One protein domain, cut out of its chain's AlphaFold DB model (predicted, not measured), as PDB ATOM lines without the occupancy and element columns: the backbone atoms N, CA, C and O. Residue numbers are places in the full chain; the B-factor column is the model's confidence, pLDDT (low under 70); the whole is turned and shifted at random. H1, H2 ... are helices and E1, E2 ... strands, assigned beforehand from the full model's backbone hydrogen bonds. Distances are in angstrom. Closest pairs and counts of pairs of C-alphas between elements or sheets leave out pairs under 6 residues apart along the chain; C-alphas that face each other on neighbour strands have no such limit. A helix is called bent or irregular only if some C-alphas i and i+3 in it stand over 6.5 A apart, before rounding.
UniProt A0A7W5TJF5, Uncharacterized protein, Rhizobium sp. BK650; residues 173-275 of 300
ATOM      1  N   VAL A 173     -29.090 -27.894 -10.241       91.06
ATOM      2  CA  VAL A 173     -29.745 -26.793  -9.532       91.06
ATOM      3  C   VAL A 173     -29.313 -26.777  -8.057       91.06
ATOM      4  O   VAL A 173     -28.936 -25.711  -7.574       91.06
ATOM      5  N   GLU A 174     -29.292 -27.926  -7.370       88.56
ATOM      6  CA  GLU A 174     -28.823 -28.044  -5.975       88.56
ATOM      7  C   GLU A 174     -27.394 -27.508  -5.830       88.56
ATOM      8  O   GLU A 174     -27.144 -26.622  -5.018       88.56
ATOM      9  N   GLU A 175     -26.478 -27.920  -6.708       88.75
ATOM     10  CA  GLU A 175     -25.095 -27.427  -6.701       88.75
ATOM     11  C   GLU A 175     -24.986 -25.912  -6.884       88.75
ATOM     12  O   GLU A 175     -24.124 -25.259  -6.290       88.75
ATOM     13  N   LEU A 176     -25.825 -25.330  -7.742       86.25
ATOM     14  CA  LEU A 176     -25.829 -23.887  -7.954       86.25
ATOM     15  C   LEU A 176     -26.323 -23.148  -6.710       86.25
ATOM     16  O   LEU A 176     -25.786 -22.078  -6.412       86.25
ATOM     17  N   ILE A 177     -27.283 -23.722  -5.986       79.38
ATOM     18  CA  ILE A 177     -27.776 -23.190  -4.714       79.38
ATOM     19  C   ILE A 177     -26.682 -23.296  -3.638       79.38
ATOM     20  O   ILE A 177     -26.291 -22.282  -3.051       79.38
ATOM     21  N   GLU A 178     -26.084 -24.478  -3.469       80.19
ATOM     22  CA  GLU A 178     -24.990 -24.720  -2.519       80.19
ATOM     23  C   GLU A 178     -23.781 -23.810  -2.773       80.19
ATOM     24  O   GLU A 178     -23.203 -23.250  -1.839       80.19
ATOM     25  N   SER A 179     -23.411 -23.599  -4.043       78.75
ATOM     26  CA  SER A 179     -22.261 -22.761  -4.419       78.75
ATOM     27  C   SER A 179     -22.397 -21.301  -3.979       78.75
ATOM     28  O   SER A 179     -21.390 -20.607  -3.818       78.75
ATOM     29  N   LYS A 180     -23.629 -20.833  -3.755       71.62
ATOM     30  CA  LYS A 180     -23.922 -19.491  -3.248       71.62
ATOM     31  C   LYS A 180     -24.022 -19.419  -1.724       71.62
ATOM     32  O   LYS A 180     -24.151 -18.318  -1.197       71.62
ATOM     33  N   ARG A 181     -23.924 -20.555  -1.017       63.06
ATOM     34  CA  ARG A 181     -24.236 -20.690   0.422       63.06
ATOM     35  C   ARG A 181     -25.646 -20.208   0.774       63.06
ATOM     36  O   ARG A 181     -25.877 -19.730   1.879       63.06
ATOM     37  N   GLU A 182     -26.565 -20.299  -0.176       58.03
ATOM     38  CA  GLU A 182     -27.967 -19.974   0.049       58.03
ATOM     39  C   GLU A 182     -28.707 -21.277   0.353       58.03
ATOM     40  O   GLU A 182     -28.507 -22.274  -0.336       58.03
ATOM     41  N   THR A 183     -29.564 -21.297   1.371       55.97
ATOM     42  CA  THR A 183     -30.474 -22.428   1.585       55.97
ATOM     43  C   THR A 183     -31.685 -22.241   0.660       55.97
ATOM     44  O   THR A 183     -32.255 -21.144   0.654       55.97
ATOM     45  N   PRO A 184     -32.153 -23.257  -0.101       52.38
ATOM     46  CA  PRO A 184     -33.294 -23.101  -1.013       52.38
ATOM     47  C   PRO A 184     -34.545 -22.497  -0.344       52.38
ATOM     48  O   PRO A 184     -35.284 -21.745  -0.977       52.38
ATOM     49  N   GLY A 185     -34.760 -22.789   0.946       53.09
ATOM     50  CA  GLY A 185     -35.885 -22.291   1.744       53.09
ATOM     51  C   GLY A 185     -35.773 -20.842   2.240       53.09
ATOM     52  O   GLY A 185     -36.782 -20.279   2.650       53.09
ATOM     53  N   GLU A 186     -34.590 -20.225   2.186       56.31
ATOM     54  CA  GLU A 186     -34.335 -18.872   2.722       56.31
ATOM     55  C   GLU A 186     -34.351 -17.785   1.636       56.31
ATOM     56  O   GLU A 186     -34.361 -16.589   1.927       56.31
ATOM     57  N   ASN A 187     -34.390 -18.198   0.370       60.56
ATOM     58  CA  ASN A 187     -34.381 -17.301  -0.773       60.56
ATOM     59  C   ASN A 187     -35.766 -16.715  -1.074       60.56
ATOM     60  O   ASN A 187     -36.789 -17.398  -0.982       60.56
ATOM     61  N   SER A 188     -35.794 -15.457  -1.525       66.50
ATOM     62  CA  SER A 188     -36.998 -14.875  -2.124       66.50
ATOM     63  C   SER A 188     -37.391 -15.639  -3.390       66.50
ATOM     64  O   SER A 188     -36.536 -16.205  -4.078       66.50
ATOM     65  N   ASP A 189     -38.676 -15.626  -3.742       68.94
ATOM     66  CA  ASP A 189     -39.169 -16.355  -4.918       68.94
ATOM     67  C   ASP A 189     -38.510 -15.878  -6.222       68.94
ATOM     68  O   ASP A 189     -38.153 -16.694  -7.069       68.94
ATOM     69  N   ALA A 190     -38.209 -14.579  -6.330       68.81
ATOM     70  CA  ALA A 190     -37.449 -14.022  -7.450       68.81
ATOM     71  C   ALA A 190     -36.009 -14.570  -7.532       68.81
ATOM     72  O   ALA A 190     -35.493 -14.798  -8.627       68.81
ATOM     73  N   SER A 191     -35.354 -14.812  -6.388       79.44
ATOM     74  CA  SER A 191     -34.022 -15.433  -6.356       79.44
ATOM     75  C   SER A 191     -34.092 -16.903  -6.784       79.44
ATOM     76  O   SER A 191     -33.290 -17.345  -7.612       79.44
ATOM     77  N   LYS A 192     -35.098 -17.649  -6.303       79.12
ATOM     78  CA  LYS A 192     -35.337 -19.050  -6.697       79.12
ATOM     79  C   LYS A 192     -35.548 -19.178  -8.201       79.12
ATOM     80  O   LYS A 192     -34.847 -19.957  -8.845       79.12
ATOM     81  N   GLU A 193     -36.436 -18.372  -8.778       87.88
ATOM     82  CA  GLU A 193     -36.665 -18.367 -10.222       87.88
ATOM     83  C   GLU A 193     -35.383 -18.033 -10.991       87.88
ATOM     84  O   GLU A 193     -34.997 -18.761 -11.906       87.88
ATOM     85  N   GLN A 194     -34.656 -16.986 -10.592       87.00
ATOM     86  CA  GLN A 194     -33.416 -16.606 -11.266       87.00
ATOM     87  C   GLN A 194     -32.387 -17.750 -11.285       87.00
ATOM     88  O   GLN A 194     -31.698 -17.946 -12.294       87.00
ATOM     89  N   MET A 195     -32.276 -18.510 -10.192       86.50
ATOM     90  CA  MET A 195     -31.392 -19.675 -10.109       86.50
ATOM     91  C   MET A 195     -31.848 -20.815 -11.017       86.50
ATOM     92  O   MET A 195     -31.024 -21.340 -11.766       86.50
ATOM     93  N   LEU A 196     -33.140 -21.146 -11.012       91.19
ATOM     94  CA  LEU A 196     -33.714 -22.168 -11.888       91.19
ATOM     95  C   LEU A 196     -33.471 -21.842 -13.367       91.19
ATOM     96  O   LEU A 196     -32.945 -22.666 -14.116       91.19
ATOM     97  N   ARG A 197     -33.727 -20.593 -13.769       92.94
ATOM     98  CA  ARG A 197     -33.470 -20.106 -15.136       92.94
ATOM     99  C   ARG A 197     -31.981 -20.105 -15.483       92.94
ATOM    100  O   ARG A 197     -31.600 -20.328 -16.630       92.94
ATOM    101  N   LYS A 198     -31.099 -19.846 -14.511       92.62
ATOM    102  CA  LYS A 198     -29.645 -19.957 -14.713       92.62
ATOM    103  C   LYS A 198     -29.233 -21.409 -14.949       92.62
ATOM    104  O   LYS A 198     -28.460 -21.659 -15.873       92.62
ATOM    105  N   ALA A 199     -29.741 -22.339 -14.145       93.31
ATOM    106  CA  ALA A 199     -29.477 -23.761 -14.305       93.31
ATOM    107  C   ALA A 199     -29.972 -24.265 -15.662       93.31
ATOM    108  O   ALA A 199     -29.229 -24.954 -16.354       93.31
ATOM    109  N   GLN A 200     -31.176 -23.859 -16.078       95.31
ATOM    110  CA  GLN A 200     -31.749 -24.197 -17.382       95.31
ATOM    111  C   GLN A 200     -30.825 -23.792 -18.530       95.31
ATOM    112  O   GLN A 200     -30.558 -24.605 -19.407       95.31
ATOM    113  N   ARG A 201     -30.289 -22.563 -18.511       95.12
ATOM    114  CA  ARG A 201     -29.336 -22.103 -19.536       95.12
ATOM    115  C   ARG A 201     -28.069 -22.956 -19.569       95.12
ATOM    116  O   ARG A 201     -27.638 -23.362 -20.640       95.12
ATOM    117  N   ILE A 202     -27.501 -23.266 -18.402       94.62
ATOM    118  CA  ILE A 202     -26.307 -24.120 -18.304       94.62
ATOM    119  C   ILE A 202     -26.601 -25.520 -18.852       94.62
ATOM    120  O   ILE A 202     -25.806 -26.065 -19.614       94.62
ATOM    121  N   TRP A 203     -27.742 -26.097 -18.479       95.12
ATOM    122  CA  TRP A 203     -28.161 -27.418 -18.936       95.12
ATOM    123  C   TRP A 203     -28.410 -27.447 -20.448       95.12
ATOM    124  O   TRP A 203     -27.930 -28.340 -21.142       95.12
ATOM    125  N   HIS A 204     -29.073 -26.420 -20.977       95.25
ATOM    126  CA  HIS A 204     -29.290 -26.239 -22.406       95.25
ATOM    127  C   HIS A 204     -27.972 -26.158 -23.191       95.25
ATOM    128  O   HIS A 204     -27.793 -26.874 -24.177       95.25
ATOM    129  N   ASP A 205     -27.009 -25.368 -22.711       94.88
ATOM    130  CA  ASP A 205     -25.681 -25.270 -23.324       94.88
ATOM    131  C   ASP A 205     -24.936 -26.616 -23.311       94.88
ATOM    132  O   ASP A 205     -24.240 -26.956 -24.274       94.88
ATOM    133  N   LEU A 206     -25.069 -27.398 -22.232       93.31
ATOM    134  CA  LEU A 206     -24.488 -28.740 -22.135       93.31
ATOM    135  C   LEU A 206     -25.127 -29.709 -23.133       93.31
ATOM    136  O   LEU A 206     -24.393 -30.429 -23.819       93.31
ATOM    137  N   ALA A 207     -26.455 -29.703 -23.258       93.00
ATOM    138  CA  ALA A 207     -27.179 -30.516 -24.233       93.00
ATOM    139  C   ALA A 207     -26.760 -30.149 -25.662       93.00
ATOM    140  O   ALA A 207     -26.296 -31.002 -26.417       93.00
ATOM    141  N   LYS A 208     -26.766 -28.856 -26.006       93.88
ATOM    142  CA  LYS A 208     -26.340 -28.362 -27.322       93.88
ATOM    143  C   LYS A 208     -24.918 -28.791 -27.670       93.88
ATOM    144  O   LYS A 208     -24.646 -29.221 -28.790       93.88
ATOM    145  N   ARG A 209     -23.974 -28.681 -26.732       92.12
ATOM    146  CA  ARG A 209     -22.592 -29.143 -26.948       92.12
ATOM    147  C   ARG A 209     -22.511 -30.660 -27.101       92.12
ATOM    148  O   ARG A 209     -21.707 -31.126 -27.899       92.12
ATOM    149  N   THR A 210     -23.330 -31.409 -26.366       91.12
ATOM    150  CA  THR A 210     -23.415 -32.871 -26.468       91.12
ATOM    151  C   THR A 210     -23.897 -33.293 -27.854       91.12
ATOM    152  O   THR A 210     -23.172 -34.011 -28.541       91.12
ATOM    153  N   ILE A 211     -25.021 -32.748 -28.326       89.81
ATOM    154  CA  ILE A 211     -25.554 -33.032 -29.667       89.81
ATOM    155  C   ILE A 211     -24.562 -32.619 -30.758       89.81
ATOM    156  O   ILE A 211     -24.301 -33.381 -31.683       89.81
ATOM    157  N   ASN A 212     -23.918 -31.457 -30.628       87.06
ATOM    158  CA  ASN A 212     -22.878 -31.040 -31.573       87.06
ATOM    159  C   ASN A 212     -21.651 -31.970 -31.569       87.06
ATOM    160  O   ASN A 212     -21.000 -32.123 -32.603       87.06
ATOM    161  N   ASN A 213     -21.301 -32.575 -30.430       85.69
ATOM    162  CA  ASN A 213     -20.239 -33.580 -30.379       85.69
ATOM    163  C   ASN A 213     -20.667 -34.852 -31.114       85.69
ATOM    164  O   ASN A 213     -19.876 -35.359 -31.906       85.69
ATOM    165  N   TYR A 214     -21.901 -35.323 -30.914       85.94
ATOM    166  CA  TYR A 214     -22.446 -36.452 -31.672       85.94
ATOM    167  C   TYR A 214     -22.428 -36.164 -33.172       85.94
ATOM    168  O   TYR A 214     -21.841 -36.930 -33.928       85.94
ATOM    169  N   GLY A 215     -22.922 -34.993 -33.583       83.06
ATOM    170  CA  GLY A 215     -22.897 -34.562 -34.979       83.06
ATOM    171  C   GLY A 215     -21.489 -34.545 -35.576       83.06
ATOM    172  O   GLY A 215     -21.304 -34.956 -36.713       83.06
ATOM    173  N   LYS A 216     -20.463 -34.133 -34.816       81.38
ATOM    174  CA  LYS A 216     -19.055 -34.193 -35.262       81.38
ATOM    175  C   LYS A 216     -18.532 -35.623 -35.388       81.38
ATOM    176  O   LYS A 216     -17.787 -35.888 -36.329       81.38
ATOM    177  N   LEU A 217     -18.892 -36.507 -34.458       78.44
ATOM    178  CA  LEU A 217     -18.493 -37.918 -34.475       78.44
ATOM    179  C   LEU A 217     -19.098 -38.655 -35.677       78.44
ATOM    180  O   LEU A 217     -18.430 -39.493 -36.275       78.44
ATOM    181  N   THR A 218     -20.321 -38.301 -36.075       73.12
ATOM    182  CA  THR A 218     -21.047 -38.936 -37.187       73.12
ATOM    183  C   THR A 218     -20.842 -38.241 -38.547       73.12
ATOM    184  O   THR A 218     -21.156 -38.809 -39.599       73.12
ATOM    185  N   ASN A 219     -20.262 -37.030 -38.563       61.59
ATOM    186  CA  ASN A 219     -20.058 -36.195 -39.759       61.59
ATOM    187  C   ASN A 219     -19.221 -36.815 -40.899       61.59
ATOM    188  O   ASN A 219     -19.557 -36.547 -42.053       61.59
ATOM    189  N   PRO A 220     -18.165 -37.630 -40.670       55.06
ATOM    190  CA  PRO A 220     -17.295 -38.078 -41.763       55.06
ATOM    191  C   PRO A 220     -18.032 -38.824 -42.883       55.06
ATOM    192  O   PRO A 220     -17.531 -38.877 -44.004       55.06
ATOM    193  N   ARG A 221     -19.220 -39.379 -42.598       56.22
ATOM    194  CA  ARG A 221     -20.022 -40.142 -43.566       56.22
ATOM    195  C   ARG A 221     -21.505 -39.771 -43.636       56.22
ATOM    196  O   ARG A 221     -22.200 -40.304 -44.491       56.22
ATOM    197  N   ARG A 222     -21.989 -38.850 -42.786       59.66
ATOM    198  CA  ARG A 222     -23.407 -38.424 -42.703       59.66
ATOM    199  C   ARG A 222     -24.409 -39.573 -42.495       59.66
ATOM    200  O   ARG A 222     -25.566 -39.439 -42.872       59.66
ATOM    201  N   LEU A 223     -23.970 -40.683 -41.902       61.75
ATOM    202  CA  LEU A 223     -24.804 -41.876 -41.715       61.75
ATOM    203  C   LEU A 223     -25.759 -41.759 -40.515       61.75
ATOM    204  O   LEU A 223     -26.756 -42.457 -40.492       61.75
ATOM    205  N   CYS A 224     -25.468 -40.875 -39.550       65.94
ATOM    206  CA  CYS A 224     -26.317 -40.611 -38.379       65.94
ATOM    207  C   CYS A 224     -26.237 -39.114 -37.980       65.94
ATOM    208  O   CYS A 224     -25.569 -38.754 -37.007       65.94
ATOM    209  N   PRO A 225     -26.779 -38.173 -38.778       74.44
ATOM    210  CA  PRO A 225     -26.643 -36.739 -38.520       74.44
ATOM    211  C   PRO A 225     -27.424 -36.295 -37.274       74.44
ATOM    212  O   PRO A 225     -28.616 -36.008 -37.345       74.44
ATOM    213  N   ALA A 226     -26.724 -36.147 -36.149       83.62
ATOM    214  CA  ALA A 226     -27.251 -35.470 -34.971       83.62
ATOM    215  C   ALA A 226     -27.036 -33.953 -35.088       83.62
ATOM    216  O   ALA A 226     -25.912 -33.498 -35.325       83.62
ATOM    217  N   HIS A 227     -28.091 -33.156 -34.929       87.81
ATOM    218  CA  HIS A 227     -27.987 -31.696 -34.971       87.81
ATOM    219  C   HIS A 227     -29.100 -31.000 -34.186       87.81
ATOM    220  O   HIS A 227     -30.161 -31.559 -33.933       87.81
ATOM    221  N   VAL A 228     -28.837 -29.755 -33.794       90.38
ATOM    222  CA  VAL A 228     -29.800 -28.879 -33.118       90.38
ATOM    223  C   VAL A 228     -30.514 -28.023 -34.169       90.38
ATOM    224  O   VAL A 228     -29.884 -27.593 -35.140       90.38
ATOM    225  N   SER A 229     -31.815 -27.786 -33.997       90.69
ATOM    226  CA  SER A 229     -32.598 -26.898 -34.862       90.69
ATOM    227  C   SER A 229     -32.095 -25.449 -34.789       90.69
ATOM    228  O   SER A 229     -31.437 -25.045 -33.834       90.69
ATOM    229  N   VAL A 230     -32.415 -24.635 -35.800       89.50
ATOM    230  CA  VAL A 230     -31.955 -23.231 -35.887       89.50
ATOM    231  C   VAL A 230     -32.426 -22.384 -34.701       89.50
ATOM    232  O   VAL A 230     -31.700 -21.512 -34.237       89.50
ATOM    233  N   ASP A 231     -33.636 -22.643 -34.214       91.62
ATOM    234  CA  ASP A 231     -34.228 -21.980 -33.051       91.62
ATOM    235  C   ASP A 231     -33.818 -22.618 -31.713       91.62
ATOM    236  O   ASP A 231     -34.271 -22.174 -30.663       91.62
ATOM    237  N   GLU A 232     -32.974 -23.654 -31.751       92.31
ATOM    238  CA  GLU A 232     -32.458 -24.403 -30.599       92.31
ATOM    239  C   GLU A 232     -33.539 -25.056 -29.727       92.31
ATOM    240  O   GLU A 232     -33.272 -25.524 -28.623       92.31
ATOM    241  N   ASN A 233     -34.763 -25.152 -30.236       92.25
ATOM    242  CA  ASN A 233     -35.896 -25.731 -29.526       92.25
ATOM    243  C   ASN A 233     -35.952 -27.254 -29.622       92.25
ATOM    244  O   ASN A 233     -36.547 -27.908 -28.764       92.25
ATOM    245  N   TYR A 234     -35.320 -27.821 -30.645       91.12
ATOM    246  CA  TYR A 234     -35.352 -29.244 -30.933       91.12
ATOM    247  C   TYR A 234     -33.963 -29.752 -31.292       91.12
ATOM    248  O   TYR A 234     -33.104 -29.005 -31.768       91.12
ATOM    249  N   TYR A 235     -33.747 -31.043 -31.088       89.62
ATOM    250  CA  TYR A 235     -32.650 -31.750 -31.722       89.62
ATOM    251  C   TYR A 235     -33.186 -32.916 -32.535       89.62
ATOM    252  O   TYR A 235     -34.247 -33.475 -32.252       89.62
ATOM    253  N   ILE A 236     -32.439 -33.220 -33.583       87.31
ATOM    254  CA  ILE A 236     -32.710 -34.288 -34.519       87.31
ATOM    255  C   ILE A 236     -31.573 -35.285 -34.373       87.31
ATOM    256  O   ILE A 236     -30.404 -34.898 -34.416       87.31
ATOM    257  N   THR A 237     -31.920 -36.550 -34.188       84.12
ATOM    258  CA  THR A 237     -30.981 -37.671 -34.150       84.12
ATOM    259  C   THR A 237     -31.535 -38.812 -34.997       84.12
ATOM    260  O   THR A 237     -32.743 -38.885 -35.219       84.12
ATOM    261  N   GLN A 238     -30.668 -39.688 -35.502       77.62
ATOM    262  CA  GLN A 238     -31.107 -40.884 -36.224       77.62
ATOM    263  C   GLN A 238     -31.200 -42.113 -35.329       77.62
ATOM    264  O   GLN A 238     -31.122 -43.235 -35.827       77.62
ATOM    265  N   HIS A 239     -31.352 -41.892 -34.022       72.62
ATOM    266  CA  HIS A 239     -31.633 -42.978 -33.117       72.62
ATOM    267  C   HIS A 239     -32.607 -42.645 -31.986       72.62
ATOM    268  O   HIS A 239     -32.655 -41.515 -31.503       72.62
ATOM    269  N   ASP A 240     -33.355 -43.646 -31.538       66.38
ATOM    270  CA  ASP A 240     -33.975 -43.657 -30.221       66.38
ATOM    271  C   ASP A 240     -32.872 -43.810 -29.161       66.38
ATOM    272  O   ASP A 240     -31.944 -44.613 -29.288       66.38
ATOM    273  N   GLU A 241     -32.925 -42.982 -28.125       61.75
ATOM    274  CA  GLU A 241     -31.978 -43.043 -27.009       61.75
ATOM    275  C   GLU A 241     -32.280 -44.236 -26.096       61.75
ATOM    276  O   GLU A 241     -31.406 -44.692 -25.356       61.75
ATOM    277  N   ALA A 242     -33.488 -44.800 -26.187       59.91
ATOM    278  CA  ALA A 242     -33.844 -45.975 -25.424       59.91
ATOM    279  C   ALA A 242     -33.156 -47.240 -25.955       59.91
ATOM    280  O   ALA A 242     -33.261 -47.633 -27.121       59.91
ATOM    281  N   ALA A 243     -32.503 -47.949 -25.043       57.25
ATOM    282  CA  ALA A 243     -31.856 -49.211 -25.316       57.25
ATOM    283  C   ALA A 243     -32.858 -50.181 -25.944       57.25
ATOM    284  O   ALA A 243     -33.976 -50.352 -25.451       57.25
ATOM    285  N   PHE A 244     -32.409 -50.868 -26.998       64.81
ATOM    286  CA  PHE A 244     -33.117 -51.985 -27.625       64.81
ATOM    287  C   PHE A 244     -34.390 -51.648 -28.412       64.81
ATOM    288  O   PHE A 244     -35.013 -52.590 -28.926       64.81
ATOM    289  N   GLY A 245     -34.765 -50.367 -28.502       61.06
ATOM    290  CA  GLY A 245     -35.897 -49.889 -29.302       61.06
ATOM    291  C   GLY A 245     -35.628 -49.937 -30.808       61.06
ATOM    292  O   GLY A 245     -36.553 -50.107 -31.598       61.06
ATOM    293  N   GLU A 246     -34.355 -49.878 -31.202       69.31
ATOM    294  CA  GLU A 246     -33.962 -49.761 -32.603       69.31
ATOM    295  C   GLU A 246     -33.743 -51.108 -33.285       69.31
ATOM    296  O   GLU A 246     -32.934 -51.931 -32.853       69.31
ATOM    297  N   THR A 247     -34.427 -51.307 -34.407       70.94
ATOM    298  CA  THR A 247     -34.121 -52.367 -35.384       70.94
ATOM    299  C   THR A 247     -33.678 -51.802 -36.733       70.94
ATOM    300  O   THR A 247     -33.171 -52.537 -37.573       70.94
ATOM    301  N   GLU A 248     -33.867 -50.502 -36.930       75.62
ATOM    302  CA  GLU A 248     -33.425 -49.702 -38.067       75.62
ATOM    303  C   GLU A 248     -33.195 -48.264 -37.583       75.62
ATOM    304  O   GLU A 248     -33.817 -47.841 -36.606       75.62
ATOM    305  N   LYS A 249     -32.318 -47.513 -38.258       77.75
ATOM    306  CA  LYS A 249     -32.096 -46.093 -37.963       77.75
ATOM    307  C   LYS A 249     -33.237 -45.261 -38.540       77.75
ATOM    308  O   LYS A 249     -33.462 -45.258 -39.752       77.75
ATOM    309  N   LEU A 250     -33.944 -44.543 -37.675       77.69
ATOM    310  CA  LEU A 250     -35.017 -43.622 -38.048       77.69
ATOM    311  C   LEU A 250     -34.705 -42.233 -37.516       77.69
ATOM    312  O   LEU A 250     -34.029 -42.079 -36.510       77.69
ATOM    313  N   GLU A 251     -35.196 -41.203 -38.197       80.06
ATOM    314  CA  GLU A 251     -35.045 -39.840 -37.704       80.06
ATOM    315  C   GLU A 251     -36.064 -39.551 -36.596       80.06
ATOM    316  O   GLU A 251     -37.279 -39.698 -36.784       80.06
ATOM    317  N   HIS A 252     -35.550 -39.100 -35.456       80.38
ATOM    318  CA  HIS A 252     -36.303 -38.708 -34.275       80.38
ATOM    319  C   HIS A 252     -36.122 -37.218 -34.009       80.38
ATOM    320  O   HIS A 252     -35.020 -36.678 -34.135       80.38
ATOM    321  N   ILE A 253     -37.212 -36.567 -33.602       85.00
ATOM    322  CA  ILE A 253     -37.183 -35.192 -33.101       85.00
ATOM    323  C   ILE A 253     -37.506 -35.200 -31.615       85.00
ATOM    324  O   ILE A 253     -38.557 -35.699 -31.201       85.00
ATOM    325  N   SER A 254     -36.627 -34.572 -30.849       85.81
ATOM    326  CA  SER A 254     -36.728 -34.446 -29.402       85.81
ATOM    327  C   SER A 254     -36.661 -32.980 -28.989       85.81
ATOM    328  O   SER A 254     -36.018 -32.151 -29.636       85.81
ATOM    329  N   GLU A 255     -37.363 -32.638 -27.912       91.00
ATOM    330  CA  GLU A 255     -37.351 -31.285 -27.361       91.00
ATOM    331  C   GLU A 255     -36.006 -30.991 -26.690       91.00
ATOM    332  O   GLU A 255     -35.493 -31.786 -25.906       91.00
ATOM    333  N   MET A 256     -35.451 -29.810 -26.949       92.19
ATOM    334  CA  MET A 256     -34.290 -29.318 -26.214       92.19
ATOM    335  C   MET A 256     -34.694 -28.833 -24.814       92.19
ATOM    336  O   MET A 256     -35.853 -28.460 -24.588       92.19
ATOM    337  N   PRO A 257     -33.734 -28.709 -23.874       93.06
ATOM    338  CA  PRO A 257     -34.018 -28.239 -22.517       93.06
ATOM    339  C   PRO A 257     -34.681 -26.867 -22.420       93.06
ATOM    340  O   PRO A 257     -35.346 -26.575 -21.430       93.06
ATOM    341  N   ALA A 258     -34.541 -26.028 -23.450       90.56
ATOM    342  CA  ALA A 258     -35.225 -24.744 -23.521       90.56
ATOM    343  C   ALA A 258     -36.756 -24.896 -23.491       90.56
ATOM    344  O   ALA A 258     -37.432 -24.010 -22.988       90.56
ATOM    345  N   ILE A 259     -37.294 -26.021 -23.976       92.19
ATOM    346  CA  ILE A 259     -38.732 -26.296 -23.989       92.19
ATOM    347  C   ILE A 259     -39.165 -27.063 -22.743       92.19
ATOM    348  O   ILE A 259     -40.080 -26.633 -22.039       92.19
ATOM    349  N   TYR A 260     -38.567 -28.225 -22.474       90.44
ATOM    350  CA  TYR A 260     -39.128 -29.109 -21.450       90.44
ATOM    351  C   TYR A 260     -38.832 -28.651 -20.022       90.44
ATOM    352  O   TYR A 260     -39.664 -28.866 -19.139       90.44
ATOM    353  N   LEU A 261     -37.710 -27.958 -19.787       93.44
ATOM    354  CA  LEU A 261     -37.383 -27.452 -18.452       93.44
ATOM    355  C   LEU A 261     -38.242 -26.261 -18.033       93.44
ATOM    356  O   LEU A 261     -38.376 -26.047 -16.837       93.44
ATOM    357  N   GLU A 262     -38.875 -25.535 -18.959       92.12
ATOM    358  CA  GLU A 262     -39.874 -24.514 -18.600       92.12
ATOM    359  C   GLU A 262     -40.975 -25.129 -17.730       92.12
ATOM    360  O   GLU A 262     -41.271 -24.643 -16.644       92.12
ATOM    361  N   ARG A 263     -41.488 -26.289 -18.154       92.75
ATOM    362  CA  ARG A 263     -42.544 -27.012 -17.435       92.75
ATOM    363  C   ARG A 263     -42.068 -27.541 -16.084       92.75
ATOM    364  O   ARG A 263     -42.819 -27.524 -15.119       92.75
ATOM    365  N   VAL A 264     -40.819 -27.999 -16.009       91.50
ATOM    366  CA  VAL A 264     -40.204 -28.462 -14.752       91.50
ATOM    367  C   VAL A 264     -40.049 -27.303 -13.766       91.50
ATOM    368  O   VAL A 264     -40.352 -27.442 -12.582       91.50
ATOM    369  N   ILE A 265     -39.604 -26.147 -14.258       91.88
ATOM    370  CA  ILE A 265     -39.424 -24.939 -13.453       91.88
ATOM    371  C   ILE A 265     -40.767 -24.443 -12.926       91.88
ATOM    372  O   ILE A 265     -40.860 -24.144 -11.737       91.88
ATOM    373  N   ASP A 266     -41.809 -24.423 -13.756       90.81
ATOM    374  CA  ASP A 266     -43.157 -24.027 -13.338       90.81
ATOM    375  C   ASP A 266     -43.697 -24.927 -12.210       90.81
ATOM    376  O   ASP A 266     -44.271 -24.432 -11.234       90.81
ATOM    377  N   GLU A 267     -43.458 -26.242 -12.283       90.56
ATOM    378  CA  GLU A 267     -43.812 -27.187 -11.214       90.56
ATOM    379  C   GLU A 267     -43.082 -26.867  -9.898       90.56
ATOM    380  O   GLU A 267     -43.698 -26.858  -8.828       90.56
ATOM    381  N   TRP A 268     -41.786 -26.557  -9.951       89.19
ATOM    382  CA  TRP A 268     -41.014 -26.206  -8.756       89.19
ATOM    383  C   TRP A 268     -41.377 -24.840  -8.179       89.19
ATOM    384  O   TRP A 268     -41.484 -24.708  -6.960       89.19
ATOM    385  N   LEU A 269     -41.627 -23.833  -9.017       88.88
ATOM    386  CA  LEU A 269     -42.110 -22.526  -8.565       88.88
ATOM    387  C   LEU A 269     -43.489 -22.645  -7.908       88.88
ATOM    388  O   LEU A 269     -43.722 -22.060  -6.849       88.88
ATOM    389  N   SER A 270     -44.377 -23.469  -8.474       88.56
ATOM    390  CA  SER A 270     -45.666 -23.796  -7.861       88.56
ATOM    391  C   SER A 270     -45.487 -24.450  -6.487       88.56
ATOM    392  O   SER A 270     -46.155 -24.047  -5.530       88.56
ATOM    393  N   PHE A 271     -44.556 -25.401  -6.357       87.75
ATOM    394  CA  PHE A 271     -44.201 -26.004  -5.070       87.75
ATOM    395  C   PHE A 271     -43.708 -24.960  -4.062       87.75
ATOM    396  O   PHE A 271     -44.207 -24.933  -2.939       87.75
ATOM    397  N   PHE A 272     -42.793 -24.070  -4.450       84.75
ATOM    398  CA  PHE A 272     -42.274 -23.046  -3.542       84.75
ATOM    399  C   PHE A 272     -43.347 -22.055  -3.077       84.75
ATOM    400  O   PHE A 272     -43.341 -21.678  -1.907       84.75
ATOM    401  N   GLY A 273     -44.271 -21.663  -3.958       84.19
ATOM    402  CA  GLY A 273     -45.319 -20.694  -3.629       84.19
ATOM    403  C   GLY A 273     -46.509 -21.275  -2.857       84.19
ATOM    404  O   GLY A 273     -47.154 -20.560  -2.097       84.19
ATOM    405  N   THR A 274     -46.827 -22.562  -3.047       85.38
ATOM    406  CA  THR A 274     -48.070 -23.167  -2.515       85.38
ATOM    407  C   THR A 274     -47.852 -24.352  -1.573       85.38
ATOM    408  O   THR A 274     -48.784 -24.767  -0.888       85.38
ATOM    409  N   GLY A 275     -46.654 -24.942  -1.551       81.69
ATOM    410  CA  GLY A 275     -46.362 -26.194  -0.846       81.69
ATOM    411  C   GLY A 275     -46.930 -27.460  -1.511       81.69
ATOM    412  O   GLY A 275     -46.730 -28.561  -0.975       81.69
TER     413      GLY A 275
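What this domain is: This is residues 173 to 275 of the 300 residues of an uncharacterized protein of Rhizobium sp. BK650 (UniProt A0A7W5TJF5). A long helix, H2, makes the length of a rod-like domain, with a second helix, H3, folded back beside it from near His 204 toward the beginning of H2, and a small two-stranded hairpin, E1 and E2, beside the other part of H2. The short helix H1 packs on H2 at residues 195 to 199, steeply across it, and two long links, residues 219 to 233 and 238 to 251, lead into and through the hairpin. The printed part has 103 residues with three named helices and two named strands, in the order H1, H2, E1, E2, H3; the sheet has the order E1 - E2 and is antiparallel, and the class is mostly helix. The whole is loose, with a radius of gyration of the C-alphas of 17.4 A, and spans 52 by 26 by 23 A.

How they stand to each other: H1, residues 173 to 179, touches H2, residues 189 to 218, with residues 195 to 199 of H2 alone; their closest C-alphas, of Val 173 and Ala 199, are 5.7 A apart. They run opposite ways at a steep tilt of 68 degrees, only just short of about perpendicular. E1, residues 234 to 237, has its C-alpha 235 at 7.5 A from that of Ile 211, the closest C-alphas of E1 and H2. Residues 227 to 228 pair, antiparallel, with residues 235 to 236 of E1. E1 and E2, residues 252 to 255, form a hairpin of antiparallel neighbours; N 235 and O 254 are 2.9 A apart and N 252 and O 237 are 2.8 A apart, both within hydrogen-bond range. H3, residues 257 to 274, touches H2 and runs opposite ways at a shallow tilt of 22 degrees; their closest C-alphas, of His 204 and Pro 257, are 5.1 A apart. H1 and H3 are apart. Every O i to N i+4 pair is within hydrogen-bond range in H1 and H2, and 12 of 14 are in H3.

Where its parts are: H1 begins at C-alpha 173, (-29.745, -26.793, -9.532), and measures 9.9 A. H2 measures 43.4 A and ends at C-alpha 218, (-21.047, -38.936, -37.187). E1 measures 10.0 A and E2 10.2 A. H3 measures 25.0 A and ends at C-alpha 274, (-48.070, -23.167, -2.515); it is neither bent nor irregular, but only just, with C-alphas 258 and 261 at 6.1 A.

The domain as a whole: The two C-alphas farthest apart are those of Glu 186 and Arg 221, 52.9 A. The printed part has no cut. The links H2 to E1 and E1 to E2 are long, H1 to H2 is short, and E2 to H3 is tight. The mean pLDDT of the printed part is 81.2, and residues 181 to 190, 219 to 224 and 240 to 246 are under 70.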